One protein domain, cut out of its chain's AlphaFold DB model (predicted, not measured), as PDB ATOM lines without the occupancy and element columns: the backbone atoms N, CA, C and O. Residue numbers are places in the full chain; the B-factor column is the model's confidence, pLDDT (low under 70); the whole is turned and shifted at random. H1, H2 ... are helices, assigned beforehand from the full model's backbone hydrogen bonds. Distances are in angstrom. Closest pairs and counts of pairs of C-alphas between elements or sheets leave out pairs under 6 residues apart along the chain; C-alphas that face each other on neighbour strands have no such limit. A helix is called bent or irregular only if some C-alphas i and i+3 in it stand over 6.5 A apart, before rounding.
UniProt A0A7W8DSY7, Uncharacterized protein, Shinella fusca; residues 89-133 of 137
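This is residues 89 to 133 of the 137 residues of an uncharacterized protein of Shinella fusca (UniProt A0A7W8DSY7). Two helices of similar length, H1 and H2, pack across each other at a steep tilt, and a long loop of residues 102 to 120 swings out beyond one end of the pair and returns. The printed part has 45 residues with two named helices, H1 then H2, and no named strand; the class is all helix. It is compact, with a radius of gyration of the C-alphas of 9.9 A, and spans 25 by 21 by 16 A.

H1, residues 89 to 101, starts at C-alpha 89 (-18.130, 32.140, -54.814) and is 18.5 A long. It is irregular: C-alphas 92 and 95 are 7.1 A apart. H2, residues 121 to 132, is 16.8 A long and ends at C-alpha 132 (-28.459, 36.322, -47.645).

H1 and H2 touch, the closest C-alphas being those of Ala 97 and Arg 128, 5.1 A apart. They run opposite ways at a steep tilt of 63 degrees. Every O i to N i+4 pair is within hydrogen-bond range in H2, and 7 of 9 in H1.

The C-alphas farthest apart, of Glu 91 and Asn 108, are 27.6 A apart. The printed part has no cut, and the link from H1 to H2 is long, 19 residues. Mean pLDDT of the printed part is 75.0; residue 100, residues 102 to 109 and residues 132 to 133 are under 70.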
ATOM      1  N   LEU A  89     -18.328  31.368 -56.040       88.31
ATOM      2  CA  LEU A  89     -18.130  32.140 -54.814       88.31
ATOM      3  C   LEU A  89     -19.222  31.837 -53.787       88.31
ATOM      4  O   LEU A  89     -18.918  31.634 -52.614       88.31
ATOM      5  N   ARG A  90     -20.489  31.756 -54.205       87.00
ATOM      6  CA  ARG A  90     -21.591  31.409 -53.301       87.00
ATOM      7  C   ARG A  90     -21.418  30.010 -52.712       87.00
ATOM      8  O   ARG A  90     -21.592  29.844 -51.507       87.00
ATOM      9  N   GLU A  91     -21.034  29.023 -53.520       87.81
ATOM     10  CA  GLU A  91     -20.724  27.672 -53.039       87.81
ATOM     11  C   GLU A  91     -19.543  27.669 -52.062       87.81
ATOM     12  O   GLU A  91     -19.649  27.104 -50.972       87.81
ATOM     13  N   ALA A  92     -18.450  28.358 -52.398       86.31
ATOM     14  CA  ALA A  92     -17.278  28.479 -51.535       86.31
ATOM     15  C   ALA A  92     -17.600  29.172 -50.201       86.31
ATOM     16  O   ALA A  92     -16.993  28.855 -49.179       86.31
ATOM     17  N   LEU A  93     -18.577  30.087 -50.184       84.94
ATOM     18  CA  LEU A  93     -18.990  30.804 -48.980       84.94
ATOM     19  C   LEU A  93     -19.931  29.999 -48.057       84.94
ATOM     20  O   LEU A  93     -20.049  30.337 -46.875       84.94
ATOM     21  N   LYS A  94     -20.571  28.921 -48.539       85.19
ATOM     22  CA  LYS A  94     -21.498  28.085 -47.745       85.19
ATOM     23  C   LYS A  94     -20.946  27.598 -46.397       85.19
ATOM     24  O   LYS A  94     -21.662  27.759 -45.407       85.19
ATOM     25  N   PRO A  95     -19.730  27.019 -46.293       81.38
ATOM     26  CA  PRO A  95     -19.206  26.563 -45.003       81.38
ATOM     27  C   PRO A  95     -19.058  27.706 -43.988       81.38
ATOM     28  O   PRO A  95     -19.354  27.516 -42.809       81.38
ATOM     29  N   PHE A  96     -18.687  28.909 -44.439       78.31
ATOM     30  CA  PHE A  96     -18.576  30.083 -43.571       78.31
ATOM     31  C   PHE A  96     -19.947  30.572 -43.107       78.31
ATOM     32  O   PHE A  96     -20.121  30.851 -41.924       78.31
ATOM     33  N   ALA A  97     -20.941  30.630 -43.999       76.50
ATOM     34  CA  ALA A  97     -22.306  30.981 -43.610       76.50
ATOM     35  C   ALA A  97     -22.934  29.956 -42.662       76.50
ATOM     36  O   ALA A  97     -23.647  30.345 -41.742       76.50
ATOM     37  N   HIS A  98     -22.654  28.665 -42.844       78.94
ATOM     38  CA  HIS A  98     -23.087  27.632 -41.908       78.94
ATOM     39  C   HIS A  98     -22.450  27.840 -40.527       78.94
ATOM     40  O   HIS A  98     -23.163  27.865 -39.530       78.94
ATOM     41  N   ALA A  99     -21.135  28.076 -40.456       72.00
ATOM     42  CA  ALA A  99     -20.455  28.398 -39.198       72.00
ATOM     43  C   ALA A  99     -21.008  29.681 -38.540       72.00
ATOM     44  O   ALA A  99     -21.171  29.727 -37.322       72.00
ATOM     45  N   ALA A 100     -21.372  30.687 -39.344       68.56
ATOM     46  CA  ALA A 100     -21.988  31.935 -38.888       68.56
ATOM     47  C   ALA A 100     -23.316  31.742 -38.148       68.56
ATOM     48  O   ALA A 100     -23.661  32.557 -37.301       68.56
ATOM     49  N   GLN A 101     -24.100  30.715 -38.487       72.06
ATOM     50  CA  GLN A 101     -25.414  30.502 -37.865       72.06
ATOM     51  C   GLN A 101     -25.308  30.110 -36.390       72.06
ATOM     52  O   GLN A 101     -26.223  30.380 -35.618       72.06
ATOM     53  N   PHE A 102     -24.197  29.490 -35.996       69.56
ATOM     54  CA  PHE A 102     -23.969  29.009 -34.632       69.56
ATOM     55  C   PHE A 102     -23.147  29.985 -33.788       69.56
ATOM     56  O   PHE A 102     -22.838  29.691 -32.634       69.56
ATOM     57  N   TYR A 103     -22.782  31.133 -34.357       62.75
ATOM     58  CA  TYR A 103     -21.918  32.110 -33.723       62.75
ATOM     59  C   TYR A 103     -22.499  33.514 -33.899       62.75
ATOM     60  O   TYR A 103     -22.463  34.070 -34.996       62.75
ATOM     61  N   ASP A 104     -23.021  34.080 -32.808       62.97
ATOM     62  CA  ASP A 104     -23.486  35.470 -32.730       62.97
ATOM     63  C   ASP A 104     -22.517  36.302 -31.864       62.97
ATOM     64  O   ASP A 104     -22.689  36.412 -30.648       62.97
ATOM     65  N   PRO A 105     -21.407  36.790 -32.445       60.88
ATOM     66  CA  PRO A 105     -20.421  37.591 -31.736       60.88
ATOM     67  C   PRO A 105     -20.919  39.024 -31.547       60.88
ATOM     68  O   PRO A 105     -21.495  39.586 -32.487       60.88
ATOM     69  N   PRO A 106     -20.615  39.670 -30.406       63.59
ATOM     70  CA  PRO A 106     -20.962  41.070 -30.180       63.59
ATOM     71  C   PRO A 106     -20.420  41.968 -31.308       63.59
ATOM     72  O   PRO A 106     -19.359  41.705 -31.879       63.59
ATOM     73  N   GLU A 107     -21.158  43.029 -31.665       59.50
ATOM     74  CA  GLU A 107     -20.899  43.877 -32.849       59.50
ATOM     75  C   GLU A 107     -19.445  44.368 -32.977       59.50
ATOM     76  O   GLU A 107     -18.972  44.558 -34.094       59.50
ATOM     77  N   ASN A 108     -18.704  44.467 -31.871       67.75
ATOM     78  CA  ASN A 108     -17.366  45.053 -31.813       67.75
ATOM     79  C   ASN A 108     -16.183  44.081 -32.063       67.75
ATOM     80  O   ASN A 108     -15.034  44.505 -31.964       67.75
ATOM     81  N   ASP A 109     -16.431  42.807 -32.400       69.19
ATOM     82  CA  ASP A 109     -15.392  41.756 -32.462       69.19
ATOM     83  C   ASP A 109     -14.853  41.423 -33.876       69.19
ATOM     84  O   ASP A 109     -14.205  40.397 -34.086       69.19
ATOM     85  N   ASP A 110     -15.070  42.280 -34.879       71.00
ATOM     86  CA  ASP A 110     -14.740  41.985 -36.290       71.00
ATOM     87  C   ASP A 110     -13.258  41.658 -36.567       71.00
ATOM     88  O   ASP A 110     -12.941  40.997 -37.567       71.00
ATOM     89  N   CYS A 111     -12.357  42.126 -35.699       72.88
ATOM     90  CA  CYS A 111     -10.912  41.923 -35.790       72.88
ATOM     91  C   CYS A 111     -10.425  40.612 -35.155       72.88
ATOM     92  O   CYS A 111      -9.286  40.212 -35.399       72.88
ATOM     93  N   HIS A 112     -11.261  39.922 -34.374       77.44
ATOM     94  CA  HIS A 112     -10.878  38.663 -33.749       77.44
ATOM     95  C   HIS A 112     -10.857  37.523 -34.777       77.44
ATOM     96  O   HIS A 112     -11.735  37.399 -35.636       77.44
ATOM     97  N   VAL A 113      -9.823  36.686 -34.695       79.00
ATOM     98  CA  VAL A 113      -9.675  35.478 -35.515       79.00
ATOM     99  C   VAL A 113     -10.639  34.415 -34.994       79.00
ATOM    100  O   VAL A 113     -10.696  34.178 -33.785       79.00
ATOM    101  N   ALA A 114     -11.404  33.785 -35.888       75.50
ATOM    102  CA  ALA A 114     -12.299  32.701 -35.505       75.50
ATOM    103  C   ALA A 114     -11.477  31.536 -34.931       75.50
ATOM    104  O   ALA A 114     -10.454  31.143 -35.496       75.50
ATOM    105  N   TRP A 115     -11.890  31.006 -33.779       73.38
ATOM    106  CA  TRP A 115     -11.093  30.006 -33.068       73.38
ATOM    107  C   TRP A 115     -10.860  28.764 -33.940       73.38
ATOM    108  O   TRP A 115     -11.811  28.152 -34.418       73.38
ATOM    109  N   GLY A 116      -9.589  28.403 -34.149       74.19
ATOM    110  CA  GLY A 116      -9.203  27.260 -34.985       74.19
ATOM    111  C   GLY A 116      -9.138  27.542 -36.491       74.19
ATOM    112  O   GLY A 116      -8.974  26.601 -37.263       74.19
ATOM    113  N   HIS A 117      -9.235  28.806 -36.910       75.00
ATOM    114  CA  HIS A 117      -9.237  29.207 -38.315       75.00
ATOM    115  C   HIS A 117      -8.265  30.363 -38.602       75.00
ATOM    116  O   HIS A 117      -7.726  30.984 -37.691       75.00
ATOM    117  N   ASP A 118      -8.032  30.641 -39.885       81.56
ATOM    118  CA  ASP A 118      -7.162  31.702 -40.411       81.56
ATOM    119  C   ASP A 118      -7.924  32.967 -40.856       81.56
ATOM    120  O   ASP A 118      -7.316  33.948 -41.284       81.56
ATOM    121  N   PHE A 119      -9.253  32.982 -40.721       78.25
ATOM    122  CA  PHE A 119     -10.122  34.111 -41.067       78.25
ATOM    123  C   PHE A 119     -10.742  34.781 -39.830       78.25
ATOM    124  O   PHE A 119     -10.907  34.173 -38.770       78.25
ATOM    125  N   THR A 120     -11.110  36.061 -39.962       84.75
ATOM    126  CA  THR A 120     -11.719  36.834 -38.865       84.75
ATOM    127  C   THR A 120     -13.227  36.634 -38.759       84.75
ATOM    128  O   THR A 120     -13.901  36.312 -39.740       84.75
ATOM    129  N   ILE A 121     -13.779  36.933 -37.585       78.75
ATOM    130  CA  ILE A 121     -15.222  36.984 -37.330       78.75
ATOM    131  C   ILE A 121     -15.942  37.924 -38.313       78.75
ATOM    132  O   ILE A 121     -16.981  37.567 -38.870       78.75
ATOM    133  N   GLY A 122     -15.359  39.087 -38.619       78.38
ATOM    134  CA  GLY A 122     -15.925  40.007 -39.611       78.38
ATOM    135  C   GLY A 122     -15.985  39.417 -41.027       78.38
ATOM    136  O   GLY A 122     -16.849  39.784 -41.825       78.38
ATOM    137  N   SER A 123     -15.111  38.458 -41.355       80.38
ATOM    138  CA  SER A 123     -15.152  37.739 -42.639       80.38
ATOM    139  C   SER A 123     -16.388  36.841 -42.744       80.38
ATOM    140  O   SER A 123     -17.001  36.762 -43.808       80.38
ATOM    141  N   ILE A 124     -16.817  36.259 -41.622       76.69
ATOM    142  CA  ILE A 124     -18.028  35.438 -41.514       76.69
ATOM    143  C   ILE A 124     -19.293  36.291 -41.726       76.69
ATOM    144  O   ILE A 124     -20.173  35.905 -42.497       76.69
ATOM    145  N   ARG A 125     -19.379  37.482 -41.107       74.56
ATOM    146  CA  ARG A 125     -20.508  38.416 -41.314       74.56
ATOM    147  C   ARG A 125     -20.628  38.854 -42.769       74.56
ATOM    148  O   ARG A 125     -21.719  38.805 -43.332       74.56
ATOM    149  N   ARG A 126     -19.507  39.232 -43.397       79.31
ATOM    150  CA  ARG A 126     -19.481  39.598 -44.823       79.31
ATOM    151  C   ARG A 126     -19.933  38.440 -45.711       79.31
ATOM    152  O   ARG A 126     -20.744  38.657 -46.605       79.31
ATOM    153  N   ALA A 127     -19.482  37.216 -45.431       78.06
ATOM    154  CA  ALA A 127     -19.936  36.021 -46.142       78.06
ATOM    155  C   ALA A 127     -21.455  35.804 -45.999       78.06
ATOM    156  O   ALA A 127     -22.135  35.564 -46.995       78.06
ATOM    157  N   ARG A 128     -22.007  35.954 -44.785       73.31
ATOM    158  CA  ARG A 128     -23.453  35.856 -44.526       73.31
ATOM    159  C   ARG A 128     -24.248  36.929 -45.275       73.31
ATOM    160  O   ARG A 128     -25.258  36.601 -45.887       73.31
ATOM    161  N   ALA A 129     -23.790  38.180 -45.267       78.88
ATOM    162  CA  ALA A 129     -24.445  39.275 -45.983       78.88
ATOM    163  C   ALA A 129     -24.449  39.050 -47.506       78.88
ATOM    164  O   ALA A 129     -25.475  39.237 -48.152       78.88
ATOM    165  N   LEU A 130     -23.338  38.570 -48.075       76.69
ATOM    166  CA  LEU A 130     -23.233  38.256 -49.507       76.69
ATOM    167  C   LEU A 130     -24.101  37.057 -49.933       76.69
ATOM    168  O   LEU A 130     -24.511  36.983 -51.090       76.69
ATOM    169  N   LEU A 131     -24.386  36.130 -49.013       73.38
ATOM    170  CA  LEU A 131     -25.214  34.947 -49.264       73.38
ATOM    171  C   LEU A 131     -26.712  35.144 -48.975       73.38
ATOM    172  O   LEU A 131     -27.524  34.422 -49.546       73.38
ATOM    173  N   GLY A 132     -27.078  36.083 -48.095       66.94
ATOM    174  CA  GLY A 132     -28.459  36.322 -47.645       66.94
ATOM    175  C   GLY A 132     -29.047  37.695 -48.000       66.94
ATOM    176  O   GLY A 132     -30.177  37.986 -47.612       66.94
ATOM    177  N   GLY A 133     -28.305  38.542 -48.716       52.47
ATOM    178  CA  GLY A 133     -28.683  39.917 -49.058       52.47
ATOM    179  C   GLY A 133     -29.751  40.054 -50.146       52.47
ATOM    180  O   GLY A 133     -29.505  40.730 -51.136       52.47
TER     181      GLY A 133